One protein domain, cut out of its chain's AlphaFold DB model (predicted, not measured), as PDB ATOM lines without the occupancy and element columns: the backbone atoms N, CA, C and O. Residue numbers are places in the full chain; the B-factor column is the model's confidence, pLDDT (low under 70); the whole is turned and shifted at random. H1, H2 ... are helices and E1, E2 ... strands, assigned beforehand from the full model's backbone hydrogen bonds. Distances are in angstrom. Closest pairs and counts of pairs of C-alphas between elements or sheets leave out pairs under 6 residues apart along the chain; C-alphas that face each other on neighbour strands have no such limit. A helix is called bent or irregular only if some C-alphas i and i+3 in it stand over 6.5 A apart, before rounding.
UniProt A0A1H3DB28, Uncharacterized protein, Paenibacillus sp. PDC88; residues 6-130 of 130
ATOM      1  N   GLU A   6    -120.603  89.831  92.572       96.25
ATOM      2  CA  GLU A   6    -121.136  89.426  93.868       96.25
ATOM      3  C   GLU A   6    -121.493  87.930  93.953       96.25
ATOM      4  O   GLU A   6    -121.473  87.365  95.043       96.25
ATOM      5  N   ASN A   7    -121.753  87.265  92.821       95.31
ATOM      6  CA  ASN A   7    -122.108  85.844  92.769       95.31
ATOM      7  C   ASN A   7    -120.921  84.924  92.454       95.31
ATOM      8  O   ASN A   7    -121.062  83.706  92.542       95.31
ATOM      9  N   TRP A   8    -119.752  85.462  92.092       96.31
ATOM     10  CA  TRP A   8    -118.658  84.658  91.530       96.31
ATOM     11  C   TRP A   8    -118.138  83.583  92.486       96.31
ATOM     12  O   TRP A   8    -117.844  82.473  92.053       96.31
ATOM     13  N   SER A   9    -118.064  83.870  93.787       96.25
ATOM     14  CA  SER A   9    -117.645  82.871  94.780       96.25
ATOM     15  C   SER A   9    -118.587  81.666  94.812       96.25
ATOM     16  O   SER A   9    -118.127  80.527  94.859       96.25
ATOM     17  N   TYR A  10    -119.895  81.916  94.731       96.81
ATOM     18  CA  TYR A  10    -120.914  80.869  94.685       96.81
ATOM     19  C   TYR A  10    -120.891  80.118  93.348       96.81
ATOM     20  O   TYR A  10    -120.878  78.891  93.322       96.81
ATOM     21  N   GLU A  11    -120.817  80.838  92.227       96.94
ATOM     22  CA  GLU A  11    -120.746  80.235  90.891       96.94
ATOM     23  C   GLU A  11    -119.520  79.321  90.746       96.94
ATOM     24  O   GLU A  11    -119.630  78.223  90.203       96.94
ATOM     25  N   LEU A  12    -118.368  79.723  91.294       97.38
ATOM     26  CA  LEU A  12    -117.165  78.894  91.314       97.38
ATOM     27  C   LEU A  12    -117.358  77.615  92.142       97.38
ATOM     28  O   LEU A  12    -116.884  76.553  91.742       97.38
ATOM     29  N   GLU A  13    -118.070  77.681  93.269       97.38
ATOM     30  CA  GLU A  13    -118.437  76.486  94.038       97.38
ATOM     31  C   GLU A  13    -119.339  75.551  93.220       97.38
ATOM     32  O   GLU A  13    -119.100  74.343  93.176       97.38
ATOM     33  N   CYS A  14    -120.326  76.093  92.503       97.31
ATOM     34  CA  CYS A  14    -121.164  75.311  91.596       97.31
ATOM     35  C   CYS A  14    -120.344  74.646  90.484       97.31
ATOM     36  O   CYS A  14    -120.573  73.475  90.179       97.31
ATOM     37  N   PHE A  15    -119.359  75.345  89.911       97.56
ATOM     38  CA  PHE A  15    -118.456  74.757  88.918       97.56
ATOM     39  C   PHE A  15    -117.642  73.612  89.511       97.56
ATOM     40  O   PHE A  15    -117.550  72.556  88.890       97.56
ATOM     41  N   ARG A  16    -117.109  73.782  90.727       97.06
ATOM     42  CA  ARG A  16    -116.382  72.731  91.457       97.06
ATOM     43  C   ARG A  16    -117.252  71.501  91.685       97.06
ATOM     44  O   ARG A  16    -116.813  70.390  91.412       97.06
ATOM     45  N   LYS A  17    -118.503  71.684  92.118       97.00
ATOM     46  CA  LYS A  17    -119.473  70.585  92.262       97.00
ATOM     47  C   LYS A  17    -119.743  69.878  90.935       97.00
ATOM     48  O   LYS A  17    -119.783  68.650  90.903       97.00
ATOM     49  N   ALA A  18    -119.875  70.644  89.853       95.94
ATOM     50  CA  ALA A  18    -120.119  70.115  88.519       95.94
ATOM     51  C   ALA A  18    -118.947  69.260  88.005       95.94
ATOM     52  O   ALA A  18    -119.168  68.140  87.550       95.94
ATOM     53  N   VAL A  19    -117.700  69.741  88.121       93.88
ATOM     54  CA  VAL A  19    -116.515  68.975  87.682       93.88
ATOM     55  C   VAL A  19    -116.199  67.785  88.593       93.88
ATOM     56  O   VAL A  19    -115.531  66.849  88.162       93.88
ATOM     57  N   ASN A  20    -116.700  67.777  89.831       92.81
ATOM     58  CA  ASN A  20    -116.500  66.702  90.805       92.81
ATOM     59  C   ASN A  20    -117.508  65.545  90.660       92.81
ATOM     60  O   ASN A  20    -118.079  65.081  91.646       92.81
ATOM     61  N   GLY A  21    -117.795  65.115  89.430       87.81
ATOM     62  CA  GLY A  21    -118.769  64.045  89.179       87.81
ATOM     63  C   GLY A  21    -120.232  64.456  89.394       87.81
ATOM     64  O   GLY A  21    -121.081  63.598  89.614       87.81
ATOM     65  N   GLY A  22    -120.529  65.754  89.330       89.94
ATOM     66  CA  GLY A  22    -121.891  66.281  89.335       89.94
ATOM     67  C   GLY A  22    -122.627  66.227  90.675       89.94
ATOM     68  O   GLY A  22    -123.801  65.851  90.752       89.94
ATOM     69  N   VAL A  23    -121.941  66.637  91.743       92.81
ATOM     70  CA  VAL A  23    -122.505  66.744  93.101       92.81
ATOM     71  C   VAL A  23    -123.753  67.637  93.091       92.81
ATOM     72  O   VAL A  23    -123.807  68.617  92.354       92.81
ATOM     73  N   ASP A  24    -124.775  67.308  93.889       92.62
ATOM     74  CA  ASP A  24    -126.057  68.036  93.991       92.62
ATOM     75  C   ASP A  24    -126.816  68.230  92.652       92.62
ATOM     76  O   ASP A  24    -127.709  69.085  92.534       92.62
ATOM     77  N   GLY A  25    -126.475  67.432  91.634       93.19
ATOM     78  CA  GLY A  25    -127.042  67.514  90.288       93.19
ATOM     79  C   GLY A  25    -126.521  68.692  89.461       93.19
ATOM     80  O   GLY A  25    -127.192  69.096  88.513       93.19
ATOM     81  N   PHE A  26    -125.378  69.280  89.830       96.12
ATOM     82  CA  PHE A  26    -124.677  70.243  88.979       96.12
ATOM     83  C   PHE A  26    -123.988  69.516  87.824       96.12
ATOM     84  O   PHE A  26    -123.401  68.461  88.024       96.12
ATOM     85  N   ILE A  27    -124.040  70.064  86.615       95.06
ATOM     86  CA  ILE A  27    -123.481  69.424  85.419       95.06
ATOM     87  C   ILE A  27    -122.656  70.454  84.652       95.06
ATOM     88  O   ILE A  27    -123.062  71.612  84.516       95.06
ATOM     89  N   ILE A  28    -121.492  70.035  84.157       94.00
ATOM     90  CA  ILE A  28    -120.654  70.835  83.268       94.00
ATOM     91  C   ILE A  28    -120.191  69.988  82.089       94.00
ATOM     92  O   ILE A  28    -119.549  68.955  82.259       94.00
ATOM     93  N   GLU A  29    -120.534  70.438  80.890       91.75
ATOM     94  CA  GLU A  29    -120.177  69.776  79.638       91.75
ATOM     95  C   GLU A  29    -119.019  70.514  78.969       91.75
ATOM     96  O   GLU A  29    -118.939  71.742  79.029       91.75
ATOM     97  N   ILE A  30    -118.130  69.790  78.294       86.94
ATOM     98  CA  ILE A  30    -117.105  70.398  77.441       86.94
ATOM     99  C   ILE A  30    -117.664  70.449  76.026       86.94
ATOM    100  O   ILE A  30    -118.160  69.447  75.525       86.94
ATOM    101  N   ALA A  31    -117.636  71.619  75.390       82.88
ATOM    102  CA  ALA A  31    -118.209  71.775  74.064       82.88
ATOM    103  C   ALA A  31    -117.488  70.909  73.018       82.88
ATOM    104  O   ALA A  31    -116.267  70.963  72.906       82.88
ATOM    105  N   ASP A  32    -118.254  70.188  72.197       74.31
ATOM    106  CA  ASP A  32    -117.712  69.263  71.189       74.31
ATOM    107  C   ASP A  32    -116.742  69.935  70.212       74.31
ATOM    108  O   ASP A  32    -115.729  69.351  69.850       74.31
ATOM    109  N   HIS A  33    -117.000  71.189  69.827       71.25
ATOM    110  CA  HIS A  33    -116.090  71.926  68.945       71.25
ATOM    111  C   HIS A  33    -114.707  72.137  69.575       71.25
ATOM    112  O   HIS A  33    -113.722  72.104  68.858       71.25
ATOM    113  N   TYR A  34    -114.607  72.274  70.900       67.06
ATOM    114  CA  TYR A  34    -113.312  72.322  71.582       67.06
ATOM    115  C   TYR A  34    -112.609  70.955  71.570       67.06
ATOM    116  O   TYR A  34    -111.388  70.890  71.462       67.06
ATOM    117  N   LEU A  35    -113.364  69.854  71.657       65.44
ATOM    118  CA  LEU A  35    -112.805  68.504  71.538       65.44
ATOM    119  C   LEU A  35    -112.324  68.208  70.110       65.44
ATOM    120  O   LEU A  35    -111.296  67.560  69.947       65.44
ATOM    121  N   ASN A  36    -113.031  68.717  69.101       62.19
ATOM    122  CA  ASN A  36    -112.688  68.534  67.691       62.19
ATOM    123  C   ASN A  36    -111.542  69.458  67.248       62.19
ATOM    124  O   ASN A  36    -110.621  69.000  66.579       62.19
ATOM    125  N   ASP A  37    -111.520  70.718  67.701       59.47
ATOM    126  CA  ASP A  37    -110.417  71.658  67.437       59.47
ATOM    127  C   ASP A  37    -109.071  71.140  67.988       59.47
ATOM    128  O   ASP A  37    -108.021  71.492  67.456       59.47
ATOM    129  N   ARG A  38    -109.091  70.280  69.023       57.62
ATOM    130  CA  ARG A  38    -107.898  69.599  69.567       57.62
ATOM    131  C   ARG A  38    -107.311  68.530  68.650       57.62
ATOM    132  O   ARG A  38    -106.144  68.193  68.828       57.62
ATOM    133  N   LEU A  39    -108.110  67.942  67.765       52.50
ATOM    134  CA  LEU A  39    -107.701  66.786  66.963       52.50
ATOM    135  C   LEU A  39    -107.224  67.184  65.560       52.50
ATOM    136  O   LEU A  39    -106.393  66.472  65.002       52.50
ATOM    137  N   ASP A  40    -107.678  68.328  65.037       50.31
ATOM    138  CA  ASP A  40    -107.561  68.648  63.606       50.31
ATOM    139  C   ASP A  40    -106.726  69.907  63.265       50.31
ATOM    140  O   ASP A  40    -106.642  70.264  62.090       50.31
ATOM    141  N   ASN A  41    -106.101  70.605  64.229       52.44
ATOM    142  CA  ASN A  41    -105.391  71.868  63.952       52.44
ATOM    143  C   ASN A  41    -103.963  71.952  64.530       52.44
ATOM    144  O   ASN A  41    -103.777  72.206  65.719       52.44
ATOM    145  N   GLU A  42    -102.955  71.880  63.650       53.84
ATOM    146  CA  GLU A  42    -101.541  72.174  63.969       53.84
ATOM    147  C   GLU A  42    -101.320  73.641  64.405       53.84
ATOM    148  O   GLU A  42    -100.387  73.932  65.146       53.84
ATOM    149  N   GLU A  43    -102.205  74.575  64.024       52.44
ATOM    150  CA  GLU A  43    -102.152  75.978  64.485       52.44
ATOM    151  C   GLU A  43    -102.505  76.161  65.979       52.44
ATOM    152  O   GLU A  43    -102.319  77.258  66.511       52.44
ATOM    153  N   TYR A  44    -103.020  75.124  66.659       52.34
ATOM    154  CA  TYR A  44    -103.525  75.191  68.040       52.34
ATOM    155  C   TYR A  44    -102.975  74.077  68.954       52.34
ATOM    156  O   TYR A  44    -103.677  73.610  69.858       52.34
ATOM    157  N   GLU A  45    -101.710  73.670  68.771       54.62
ATOM    158  CA  GLU A  45    -100.997  72.730  69.669       54.62
ATOM    159  C   GLU A  45    -101.042  73.143  71.159       54.62
ATOM    160  O   GLU A  45    -100.930  72.313  72.065       54.62
ATOM    161  N   ASP A  46    -101.249  74.430  71.435       56.47
ATOM    162  CA  ASP A  46    -101.334  75.026  72.768       56.47
ATOM    163  C   ASP A  46    -102.728  74.913  73.422       56.47
ATOM    164  O   ASP A  46    -102.879  75.204  74.610       56.47
ATOM    165  N   ARG A  47    -103.758  74.451  72.695       59.72
ATOM    166  CA  ARG A  47    -105.134  74.263  73.207       59.72
ATOM    167  C   ARG A  47    -105.435  72.820  73.590       59.72
ATOM    168  O   ARG A  47    -106.535  72.312  73.392       59.72
ATOM    169  N   THR A  48    -104.457  72.148  74.177       67.31
ATOM    170  CA  THR A  48    -104.478  70.711  74.464       67.31
ATOM    171  C   THR A  48    -104.922  70.376  75.894       67.31
ATOM    172  O   THR A  48    -104.597  69.299  76.389       67.31
ATOM    173  N   TYR A  49    -105.715  71.222  76.562       77.38
ATOM    174  CA  TYR A  49    -106.160  70.950  77.939       77.38
ATOM    175  C   TYR A  49    -107.205  69.832  77.980       77.38
ATOM    176  O   TYR A  49    -108.250  69.913  77.324       77.38
ATOM    177  N   THR A  50    -106.920  68.783  78.753       85.25
ATOM    178  CA  THR A  50    -107.812  67.640  78.971       85.25
ATOM    179  C   THR A  50    -108.976  67.993  79.895       85.25
ATOM    180  O   THR A  50    -108.975  69.015  80.580       85.25
ATOM    181  N   GLN A  51    -109.976  67.109  79.967       87.56
ATOM    182  CA  GLN A  51    -111.042  67.228  80.964       87.56
ATOM    183  C   GLN A  51    -110.489  67.261  82.397       87.56
ATOM    184  O   GLN A  51    -111.032  67.972  83.240       87.56
ATOM    185  N   ILE A  52    -109.397  66.536  82.666       90.06
ATOM    186  CA  ILE A  52    -108.756  66.529  83.984       90.06
ATOM    187  C   ILE A  52    -108.067  67.871  84.247       90.06
ATOM    188  O   ILE A  52    -108.252  68.431  85.323       90.06
ATOM    189  N   ASP A  53    -107.357  68.431  83.264       91.25
ATOM    190  CA  ASP A  53    -106.735  69.757  83.396       91.25
ATOM    191  C   ASP A  53    -107.779  70.833  83.700       91.25
ATOM    192  O   ASP A  53    -107.602  71.636  84.614       91.25
ATOM    193  N   ILE A  54    -108.903  70.810  82.978       92.38
ATOM    194  CA  ILE A  54    -110.035  71.721  83.185       92.38
ATOM    195  C   ILE A  54    -110.608  71.567  84.597       92.38
ATOM    196  O   ILE A  54    -110.837  72.567  85.279       92.38
ATOM    197  N   ALA A  55    -110.828  70.331  85.055       94.25
ATOM    198  CA  ALA A  55    -111.341  70.076  86.396       94.25
ATOM    199  C   ALA A  55    -110.384  70.612  87.470       94.25
ATOM    200  O   ALA A  55    -110.812  71.348  88.360       94.25
ATOM    201  N   VAL A  56    -109.090  70.304  87.361       94.44
ATOM    202  CA  VAL A  56    -108.050  70.752  88.300       94.44
ATOM    203  C   VAL A  56    -107.959  72.274  88.340       94.44
ATOM    204  O   VAL A  56    -107.965  72.858  89.425       94.44
ATOM    205  N   ALA A  57    -107.974  72.923  87.178       95.06
ATOM    206  CA  ALA A  57    -107.958  74.374  87.080       95.06
ATOM    207  C   ALA A  57    -109.221  75.032  87.649       95.06
ATOM    208  O   ALA A  57    -109.127  76.088  88.262       95.06
ATOM    209  N   ILE A  58    -110.404  74.428  87.513       96.38
ATOM    210  CA  ILE A  58    -111.621  74.930  88.175       96.38
ATOM    211  C   ILE A  58    -111.533  74.750  89.698       96.38
ATOM    212  O   ILE A  58    -111.961  75.621  90.463       96.38
ATOM    213  N   PHE A  59    -110.949  73.646  90.164       94.44
ATOM    214  CA  PHE A  59    -110.747  73.400  91.588       94.44
ATOM    215  C   PHE A  59    -109.803  74.416  92.230       94.44
ATOM    216  O   PHE A  59    -110.157  75.017  93.247       94.44
ATOM    217  N   ASN A  60    -108.636  74.640  91.628       93.19
ATOM    218  CA  ASN A  60    -107.601  75.529  92.162       93.19
ATOM    219  C   ASN A  60    -107.728  76.992  91.696       93.19
ATOM    220  O   ASN A  60    -106.991  77.853  92.172       93.19
ATOM    221  N   GLY A  61    -108.646  77.263  90.771       95.81
ATOM    222  CA  GLY A  61    -108.763  78.537  90.079       95.81
ATOM    223  C   GLY A  61    -109.616  79.580  90.787       95.81
ATOM    224  O   GLY A  61    -110.193  79.353  91.855       95.81
ATOM    225  N   LYS A  62    -109.740  80.735  90.125       96.69
ATOM    226  CA  LYS A  62    -110.682  81.805  90.473       96.69
ATOM    227  C   LYS A  62    -111.305  82.420  89.227       96.69
ATOM    228  O   LYS A  62    -110.686  82.462  88.165       96.69
ATOM    229  N   ILE A  63    -112.527  82.927  89.361       97.56
ATOM    230  CA  ILE A  63    -113.144  83.739  88.310       97.56
ATOM    231  C   ILE A  63    -112.438  85.097  88.287       97.56
ATOM    232  O   ILE A  63    -112.360  85.773  89.313       97.56
ATOM    233  N   ILE A  64    -111.924  85.484  87.121       95.94
ATOM    234  CA  ILE A  64    -111.214  86.757  86.923       95.94
ATOM    235  C   ILE A  64    -112.028  87.771  86.117       95.94
ATOM    236  O   ILE A  64    -111.837  88.974  86.274       95.94
ATOM    237  N   GLU A  65    -112.960  87.300  85.285       95.06
ATOM    238  CA  GLU A  65    -113.849  88.147  84.491       95.06
ATOM    239  C   GLU A  65    -115.224  87.487  84.325       95.06
ATOM    240  O   GLU A  65    -115.343  86.259  84.251       95.06
ATOM    241  N   GLY A  66    -116.263  88.311  84.209       93.56
ATOM    242  CA  GLY A  66    -117.635  87.876  83.977       93.56
ATOM    243  C   GLY A  66    -118.330  88.739  82.933       93.56
ATOM    244  O   GLY A  66    -118.154  89.958  82.904       93.56
ATOM    245  N   TYR A  67    -119.130  88.086  82.094       92.19
ATOM    246  CA  TYR A  67    -119.806  88.675  80.942       92.19
ATOM    247  C   TYR A  67    -121.303  88.378  80.978       92.19
ATOM    248  O   TYR A  67    -121.722  87.273  81.353       92.19
ATOM    249  N   SER A  68    -122.108  89.367  80.597       91.38
ATOM    250  CA  SER A  68    -123.538  89.198  80.349       91.38
ATOM    251  C   SER A  68    -123.796  88.600  78.962       91.38
ATOM    252  O   SER A  68    -122.900  88.505  78.123       91.38
ATOM    253  N   SER A  69    -125.047  88.216  78.705       87.44
ATOM    254  CA  SER A  69    -125.489  87.793  77.374       87.44
ATOM    255  C   SER A  69    -125.260  88.862  76.304       87.44
ATOM    256  O   SER A  69    -124.824  88.531  75.206       87.44
ATOM    257  N   GLU A  70    -125.509  90.135  76.622       85.81
ATOM    258  CA  GLU A  70    -125.327  91.238  75.669       85.81
ATOM    259  C   GLU A  70    -123.843  91.494  75.384       85.81
ATOM    260  O   GLU A  70    -123.465  91.668  74.226       85.81
ATOM    261  N   ASP A  71    -122.976  91.402  76.400       84.94
ATOM    262  CA  ASP A  71    -121.523  91.501  76.193       84.94
ATOM    263  C   ASP A  71    -121.015  90.398  75.254       84.94
ATOM    264  O   ASP A  71    -120.160  90.635  74.399       84.94
ATOM    265  N   ASN A  72    -121.558  89.184  75.394       82.38
ATOM    266  CA  ASN A  72    -121.194  88.051  74.548       82.38
ATOM    267  C   ASN A  72    -121.746  88.167  73.118       82.38
ATOM    268  O   ASN A  72    -121.117  87.635  72.210       82.38
ATOM    269  N   ARG A  73    -122.852  88.893  72.883       78.62
ATOM    270  CA  ARG A  73    -123.351  89.185  71.521       78.62
ATOM    271  C   ARG A  73    -122.453  90.137  70.747       78.62
ATOM    272  O   ARG A  73    -122.345  90.017  69.533       78.62
ATOM    273  N   ILE A  74    -121.865  91.108  71.442       74.81
ATOM    274  CA  ILE A  74    -121.036  92.154  70.827       74.81
ATOM    275  C   ILE A  74    -119.619  91.636  70.556       74.81
ATOM    276  O   ILE A  74    -118.933  92.121  69.660       74.81
ATOM    277  N   ARG A  75    -119.156  90.645  71.322       66.56
ATOM    278  CA  ARG A  75    -117.840  90.046  71.109       66.56
ATOM    279  C   ARG A  75    -117.788  89.306  69.776       66.56
ATOM    280  O   ARG A  75    -118.465  88.300  69.594       66.56
ATOM    281  N   GLU A  76    -116.874  89.734  68.906       53.88
ATOM    282  CA  GLU A  76    -116.399  88.970  67.746       53.88
ATOM    283  C   GLU A  76    -115.591  87.744  68.213       53.88
ATOM    284  O   GLU A  76    -114.373  87.651  68.072       53.88
ATOM    285  N   SER A  77    -116.262  86.804  68.869       53.88
ATOM    286  CA  SER A  77    -115.708  85.509  69.233       53.88
ATOM    287  C   SER A  77    -116.113  84.493  68.169       53.88
ATOM    288  O   SER A  77    -117.292  84.394  67.834       53.88
ATOM    289  N   ARG A  78    -115.161  83.690  67.665       47.53
ATOM    290  CA  ARG A  78    -115.436  82.606  66.692       47.53
ATOM    291  C   ARG A  78    -116.463  81.585  67.205       47.53
ATOM    292  O   ARG A  78    -117.108  80.914  66.410       47.53
ATOM    293  N   SER A  79    -116.677  81.505  68.518       51.50
ATOM    294  CA  SER A  79    -117.788  80.777  69.134       51.50
ATOM    295  C   SER A  79    -119.093  81.590  69.088       51.50
ATOM    296  O   SER A  79    -119.706  81.871  70.115       51.50
ATOM    297  N   MET A  80    -119.544  81.940  67.875       48.16
ATOM    298  CA  MET A  80    -120.762  82.723  67.581       48.16
ATOM    299  C   MET A  80    -122.079  82.128  68.129       48.16
ATOM    300  O   MET A  80    -123.137  82.736  67.986       48.16
ATOM    301  N   GLY A  81    -122.057  80.942  68.741       54.94
ATOM    302  CA  GLY A  81    -123.266  80.231  69.159       54.94
ATOM    303  C   GLY A  81    -123.739  80.493  70.590       54.94
ATOM    304  O   GLY A  81    -124.915  80.263  70.873       54.94
ATOM    305  N   LEU A  82    -122.873  80.937  71.514       60.84
ATOM    306  CA  LEU A  82    -123.233  80.990  72.937       60.84
ATOM    307  C   LEU A  82    -123.484  82.417  73.441       60.84
ATOM    308  O   LEU A  82    -122.586  83.119  73.890       60.84
ATOM    309  N   VAL A  83    -124.758  82.803  73.423       77.75
ATOM    310  CA  VAL A  83    -125.274  84.094  73.915       77.75
ATOM    311  C   VAL A  83    -125.562  84.058  75.427       77.75
ATOM    312  O   VAL A  83    -126.151  84.975  75.991       77.75
ATOM    313  N   THR A  84    -125.189  82.995  76.136       86.44
ATOM    314  CA  THR A  84    -125.429  82.908  77.582       86.44
ATOM    315  C   THR A  84    -124.397  83.723  78.365       86.44
ATOM    316  O   THR A  84    -123.315  84.001  77.843       86.44
ATOM    317  N   PRO A  85    -124.687  84.139  79.611       91.81
ATOM    318  CA  PRO A  85    -123.675  84.756  80.464       91.81
ATOM    319  C   PRO A  85    -122.482  83.813  80.650       91.81
ATOM    320  O   PRO A  85    -122.662  82.597  80.722       91.81
ATOM    321  N   SER A  86    -121.272  84.355  80.759       93.56
ATOM    322  CA  SER A  86    -120.061  83.536  80.869       93.56
ATOM    323  C   SER A  86    -119.088  84.045  81.923       93.56
ATOM    324  O   SER A  86    -119.141  85.203  82.354       93.56
ATOM    325  N   ARG A  87    -118.215  83.149  82.378       95.62
ATOM    326  CA  ARG A  87    -117.142  83.404  83.337       95.62
ATOM    327  C   ARG A  87    -115.821  82.962  82.742       95.62
ATOM    328  O   ARG A  87    -115.754  81.921  82.092       95.62
ATOM    329  N   LEU A  88    -114.782  83.754  82.972       95.44
ATOM    330  CA  LEU A  88    -113.406  83.357  82.709       95.44
ATOM    331  C   LEU A  88    -112.798  82.919  84.031       95.44
ATOM    332  O   LEU A  88    -112.621  83.731  84.940       95.44
ATOM    333  N   VAL A  89    -112.500  81.631  84.122       97.38
ATOM    334  CA  VAL A  89    -111.783  81.035  85.245       97.38
ATOM    335  C   VAL A  89    -110.308  80.976  84.873       97.38
ATOM    336  O   VAL A  89    -109.959  80.427  83.832       97.38
ATOM    337  N   LEU A  90    -109.452  81.553  85.712       97.06
ATOM    338  CA  LEU A  90    -108.003  81.378  85.650       97.06
ATOM    339  C   LEU A  90    -107.620  80.288  86.647       97.06
ATOM    340  O   LEU A  90    -107.937  80.408  87.832       97.06
ATOM    341  N   GLY A  91    -106.927  79.260  86.175       96.38
ATOM    342  CA  GLY A  91    -106.454  78.154  87.002       96.38
ATOM    343  C   GLY A  91    -105.201  77.513  86.419       96.38
ATOM    344  O   GLY A  91    -104.747  77.891  85.335       96.38
ATOM    345  N   LYS A  92    -104.634  76.563  87.164       94.50
ATOM    346  CA  LYS A  92    -103.474  75.780  86.721       94.50
ATOM    347  C   LYS A  92    -103.891  74.393  86.256       94.50
ATOM    348  O   LYS A  92    -104.710  73.761  86.925       94.50
ATOM    349  N   ASP A  93    -103.294  73.932  85.162       90.69
ATOM    350  CA  ASP A  93    -103.402  72.546  84.697       90.69
ATOM    351  C   ASP A  93    -102.692  71.566  85.656       90.69
ATOM    352  O   ASP A  93    -102.126  71.968  86.682       90.69
ATOM    353  N   LEU A  94    -102.706  70.270  85.329       88.25
ATOM    354  CA  LEU A  94    -102.011  69.248  86.121       88.25
ATOM    355  C   LEU A  94    -100.491  69.459  86.215       88.25
ATOM    356  O   LEU A  94     -99.866  68.987  87.164       88.25
ATOM    357  N   GLN A  95     -99.893  70.136  85.237       88.75
ATOM    358  CA  GLN A  95     -98.454  70.384  85.148       88.75
ATOM    359  C   GLN A  95     -98.047  71.705  85.826       88.75
ATOM    360  O   GLN A  95     -96.860  71.982  85.985       88.75
ATOM    361  N   GLY A  96     -99.019  72.504  86.274       89.69
ATOM    362  CA  GLY A  96     -98.812  73.792  86.927       89.69
ATOM    363  C   GLY A  96     -98.832  75.000  85.986       89.69
ATOM    364  O   GLY A  96     -98.576  76.114  86.454       89.69
ATOM    365  N   ASN A  97     -99.152  74.819  84.702       90.94
ATOM    366  CA  ASN A  97     -99.256  75.908  83.734       90.94
ATOM    367  C   ASN A  97    -100.588  76.639  83.883       90.94
ATOM    368  O   ASN A  97    -101.647  76.030  84.022       90.94
ATOM    369  N   TRP A  98    -100.538  77.966  83.815       92.94
ATOM    370  CA  TRP A  98    -101.734  78.798  83.835       92.94
ATOM    371  C   TRP A  98    -102.496  78.712  82.521       92.94
ATOM    372  O   TRP A  98    -101.889  78.796  81.456       92.94
ATOM    373  N   PHE A  99    -103.824  78.658  82.598       92.06
ATOM    374  CA  PHE A  99    -104.699  78.830  81.443       92.06
ATOM    375  C   PHE A  99    -106.067  79.389  81.828       92.06
ATOM    376  O   PHE A  99    -106.441  79.447  83.004       92.06
ATOM    377  N   ILE A 100    -106.790  79.865  80.816       93.31
ATOM    378  CA  ILE A 100    -108.124  80.437  80.954       93.31
ATOM    379  C   ILE A 100    -109.158  79.438  80.461       93.31
ATOM    380  O   ILE A 100    -109.030  78.891  79.367       93.31
ATOM    381  N   ILE A 101    -110.219  79.275  81.243       93.94
ATOM    382  CA  ILE A 101    -111.393  78.472  80.914       93.94
ATOM    383  C   ILE A 101    -112.581  79.413  80.772       93.94
ATOM    384  O   ILE A 101    -112.903  80.163  81.695       93.94
ATOM    385  N   VAL A 102    -113.260  79.357  79.631       92.81
ATOM    386  CA  VAL A 102    -114.513  80.086  79.416       92.81
ATOM    387  C   VAL A 102    -115.679  79.164  79.735       92.81
ATOM    388  O   VAL A 102    -115.939  78.212  79.002       92.81
ATOM    389  N   VAL A 103    -116.403  79.467  80.809       94.69
ATOM    390  CA  VAL A 103    -117.575  78.707  81.253       94.69
ATOM    391  C   VAL A 103    -118.839  79.509  80.961       94.69
ATOM    392  O   VAL A 103    -119.031  80.595  81.500       94.69
ATOM    393  N   GLY A 104    -119.706  78.981  80.105       93.88
ATOM    394  CA  GLY A 104    -121.046  79.496  79.852       93.88
ATOM    395  C   GLY A 104    -122.060  78.971  80.868       93.88
ATOM    396  O   GLY A 104    -122.063  77.787  81.209       93.88
ATOM    397  N   LEU A 105    -122.947  79.852  81.326       94.06
ATOM    398  CA  LEU A 105    -124.014  79.559  82.281       94.06
ATOM    399  C   LEU A 105    -125.314  79.264  81.522       94.06
ATOM    400  O   LEU A 105    -126.010  80.195  81.121       94.06
ATOM    401  N   LEU A 106    -125.631  77.989  81.270       91.00
ATOM    402  CA  LEU A 106    -126.830  77.615  80.503       91.00
ATOM    403  C   LEU A 106    -128.094  77.696  81.365       91.00
ATOM    404  O   LEU A 106    -129.106  78.251  80.946       91.00
ATOM    405  N   THR A 107    -128.023  77.153  82.579       90.38
ATOM    406  CA  THR A 107    -129.076  77.229  83.602       90.38
ATOM    407  C   THR A 107    -128.439  77.367  84.989       90.38
ATOM    408  O   THR A 107    -127.218  77.443  85.115       90.38
ATOM    409  N   SER A 108    -129.242  77.378  86.056       89.62
ATOM    410  CA  SER A 108    -128.735  77.442  87.435       89.62
ATOM    411  C   SER A 108    -127.889  76.235  87.852       89.62
ATOM    412  O   SER A 108    -127.101  76.350  88.787       89.62
ATOM    413  N   LYS A 109    -128.046  75.084  87.182       94.88
ATOM    414  CA  LYS A 109    -127.298  73.851  87.475       94.88
ATOM    415  C   LYS A 109    -126.504  73.301  86.295       94.88
ATOM    416  O   LYS A 109    -125.794  72.317  86.473       94.88
ATOM    417  N   HIS A 110    -126.631  73.899  85.112       94.88
ATOM    418  CA  HIS A 110    -126.031  73.380  83.890       94.88
ATOM    419  C   HIS A 110    -125.074  74.402  83.279       94.88
ATOM    420  O   HIS A 110    -125.458  75.535  82.971       94.88
ATOM    421  N   PHE A 111    -123.825  73.985  83.100       95.06
ATOM    422  CA  PHE A 111    -122.728  74.818  82.627       95.06
ATOM    423  C   PHE A 111    -122.068  74.190  81.404       95.06
ATOM    424  O   PHE A 111    -122.150  72.983  81.183       95.06
ATOM    425  N   LYS A 112    -121.380  75.010  80.614       93.00
ATOM    426  CA  LYS A 112    -120.656  74.539  79.436       93.00
ATOM    427  C   LYS A 112    -119.289  75.188  79.347       93.00
ATOM    428  O   LYS A 112    -119.201  76.409  79.257       93.00
ATOM    429  N   VAL A 113    -118.229  74.393  79.331       92.00
ATOM    430  CA  VAL A 113    -116.899  74.867  78.943       92.00
ATOM    431  C   VAL A 113    -116.926  75.106  77.443       92.00
ATOM    432  O   VAL A 113    -117.075  74.178  76.653       92.00
ATOM    433  N   VAL A 114    -116.842  76.374  77.063       88.25
ATOM    434  CA  VAL A 114    -116.923  76.814  75.668       88.25
ATOM    435  C   VAL A 114    -115.574  76.648  74.996       88.25
ATOM    436  O   VAL A 114    -115.489  76.127  73.894       88.25
ATOM    437  N   THR A 115    -114.519  77.117  75.652       87.25
ATOM    438  CA  THR A 115    -113.161  77.080  75.119       87.25
ATOM    439  C   THR A 115    -112.155  77.267  76.247       87.25
ATOM    440  O   THR A 115    -112.482  77.842  77.291       87.25
ATOM    441  N   CYS A 116    -110.929  76.819  76.005       87.75
ATOM    442  CA  CYS A 116    -109.780  77.024  76.871       87.75
ATOM    443  C   CYS A 116    -108.626  77.594  76.044       87.75
ATOM    444  O   CYS A 116    -108.480  77.255  74.869       87.75
ATOM    445  N   TYR A 117    -107.818  78.471  76.636       87.38
ATOM    446  CA  TYR A 117    -106.684  79.086  75.944       87.38
ATOM    447  C   TYR A 117    -105.610  79.583  76.925       87.38
ATOM    448  O   TYR A 117    -105.932  79.892  78.080       87.38
ATOM    449  N   PRO A 118    -104.343  79.706  76.484       88.94
ATOM    450  CA  PRO A 118    -103.276  80.216  77.334       88.94
ATOM    451  C   PRO A 118    -103.481  81.702  77.688       88.94
ATOM    452  O   PRO A 118    -104.020  82.477  76.889       88.94
ATOM    453  N   PRO A 119    -103.042  82.172  78.865       90.00
ATOM    454  CA  PRO A 119    -103.276  83.542  79.290       90.00
ATOM    455  C   PRO A 119    -102.442  84.521  78.452       90.00
ATOM    456  O   PRO A 119    -101.218  84.522  78.488       90.00
ATOM    457  N   GLY A 120    -103.108  85.415  77.720       88.38
ATOM    458  CA  GLY A 120    -102.451  86.567  77.089       88.38
ATOM    459  C   GLY A 120    -102.033  87.669  78.079       88.38
ATOM    460  O   GLY A 120    -102.418  87.648  79.247       88.38
ATOM    461  N   LYS A 121    -101.330  88.701  77.580       89.12
ATOM    462  CA  LYS A 121    -100.780  89.826  78.374       89.12
ATOM    463  C   LYS A 121    -101.774  90.478  79.343       89.12
ATOM    464  O   LYS A 121    -101.400  90.827  80.455       89.12
ATOM    465  N   ARG A 122    -103.044  90.613  78.943       90.25
ATOM    466  CA  ARG A 122    -104.092  91.213  79.791       90.25
ATOM    467  C   ARG A 122    -104.368  90.423  81.077       90.25
ATOM    468  O   ARG A 122    -104.911  90.988  82.016       90.25
ATOM    469  N   HIS A 123    -104.016  89.137  81.114       92.12
ATOM    470  CA  HIS A 123    -104.275  88.269  82.260       92.12
ATOM    471  C   HIS A 123    -103.114  88.239  83.269       92.12
ATOM    472  O   HIS A 123    -103.304  87.763  84.384       92.12
ATOM    473  N   LEU A 124    -101.933  88.757  82.908       90.94
ATOM    474  CA  LEU A 124    -100.737  88.732  83.763       90.94
ATOM    475  C   LEU A 124    -100.967  89.342  85.157       90.94
ATOM    476  O   LEU A 124    -100.594  88.690  86.131       90.94
ATOM    477  N   PRO A 125    -101.674  90.484  85.310       92.81
ATOM    478  CA  PRO A 125    -101.932  91.040  86.638       92.81
ATOM    479  C   PRO A 125    -102.719  90.098  87.562       92.81
ATOM    480  O   PRO A 125    -102.572  90.160  88.779       92.81
ATOM    481  N   TYR A 126    -103.555  89.212  87.010       91.31
ATOM    482  CA  TYR A 126    -104.312  88.235  87.799       91.31
ATOM    483  C   TYR A 126    -103.467  87.027  88.214       91.31
ATOM    484  O   TYR A 126    -103.792  86.391  89.214       91.31
ATOM    485  N   ILE A 127    -102.416  86.716  87.449       91.31
ATOM    486  CA  ILE A 127    -101.448  85.655  87.747       91.31
ATOM    487  C   ILE A 127    -100.469  86.120  88.830       91.31
ATOM    488  O   ILE A 127    -100.177  85.372  89.756       91.31
ATOM    489  N   GLU A 128     -99.979  87.355  88.733       89.62
ATOM    490  CA  GLU A 128     -99.040  87.932  89.707       89.62
ATOM    491  C   GLU A 128     -99.678  88.112  91.090       89.62
ATOM    492  O   GLU A 128     -99.021  87.923  92.109       89.62
ATOM    493  N   ASN A 129    -100.975  88.425  91.117       84.56
ATOM    494  CA  ASN A 129    -101.771  88.573  92.335       84.56
ATOM    495  C   ASN A 129    -102.652  87.340  92.595       84.56
ATOM    496  O   ASN A 129    -103.791  87.488  93.061       84.56
ATOM    497  N   PHE A 130    -102.212  86.146  92.173       83.12
ATOM    498  CA  PHE A 130    -103.059  84.960  92.256       83.12
ATOM    499  C   PHE A 130    -103.326  84.515  93.691       83.12
ATOM    500  O   PHE A 130    -102.353  84.202  94.411       83.12
TER     501      PHE A 130
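What this domain is: This is residues 6 to 130 of the 130 residues of an uncharacterized protein of Paenibacillus sp. PDC88 (UniProt A0A1H3DB28). A strongly twisted sheet of five strands curls round helix H3, and H1 packs on the same face of the sheet as H3. H5 packs on the sheet near E2, E3 and E4, while H2 and H4 only graze it. The printed part has 125 residues, with five named helices and five named strands in the order H1 E1 H2 H3 E2 H4 E3 E4 E5 H5. The mixed sheet runs E1 E5 E4 E3 E2, and the class is mixed, helices and strands. The whole is compact, with a radius of gyration of the C-alphas of 13.8 A and spans of 38 by 30 by 29 A.

How they stand to each other: Start with H1, residues 6 to 19; its closest C-alphas to E1, residues 27 to 30, are Ala 18 and Ile 27, 4.6 A. Next, H2, residues 32 to 40, only grazes the sheet with residues 32 to 37. H3, residues 51 to 60, touches H1 at a steep tilt of 38 degrees, opposite ways, with the C-alphas of Val 19 and Ala 55 closest, 5.4 A. H1 and H3 make two layers with the sheet, helices on one face. E2, residues 62 to 67, is an edge strand, as is E1. H4, residues 69 to 74, only grazes the sheet with residues 69 to 72. E3, residues 86 to 92, is antiparallel to E2, with N 64 and O 88 at 2.9 A. The closest C-alphas of H3 and E3 are Ala 57 and Gly 91, 4.1 A. E4, residues 98 to 105, forms a hairpin with E3, with N 101 and O 89 at 2.8 A. E5, residues 110 to 117, forms a hairpin with E4, with N 114 and O 102 at 2.8 A. E3, E4 and E5 are a meander, each strand the antiparallel neighbour of the one before. E5 is parallel to E1, with N 113 and O 29 at 2.8 A. H5, residues 121 to 128, is on the sheet at a height of 8.9 A. Every O i to N i+4 pair is within hydrogen-bond range in H3 and H4, against 9 of 10 in H1, 4 of 5 in H2 and 2 of 4 in H5.

Where its parts are: Find C-alpha 6 at (-121.136, 89.426, 93.868); from there H1 runs 21.9 A to C-alpha 19. H1 and H5 are irregular: C-alphas 6 and 9 are 7.5 A apart, and C-alphas 122 and 125 are 7.2 A apart. E3 spans 19.2 A, E4 22.3 A and E5 21.7 A. H5 ends at C-alpha 128, (-99.040, 87.932, 89.707).

The domain as a whole: The C-alphas farthest apart are Glu 6 and Glu 42, 39.7 A. The printed part has no cut. The link from H4 to E3, 11 residues, is long. Look for pLDDT under 70 at residues 34 to 48 and 75 to 82.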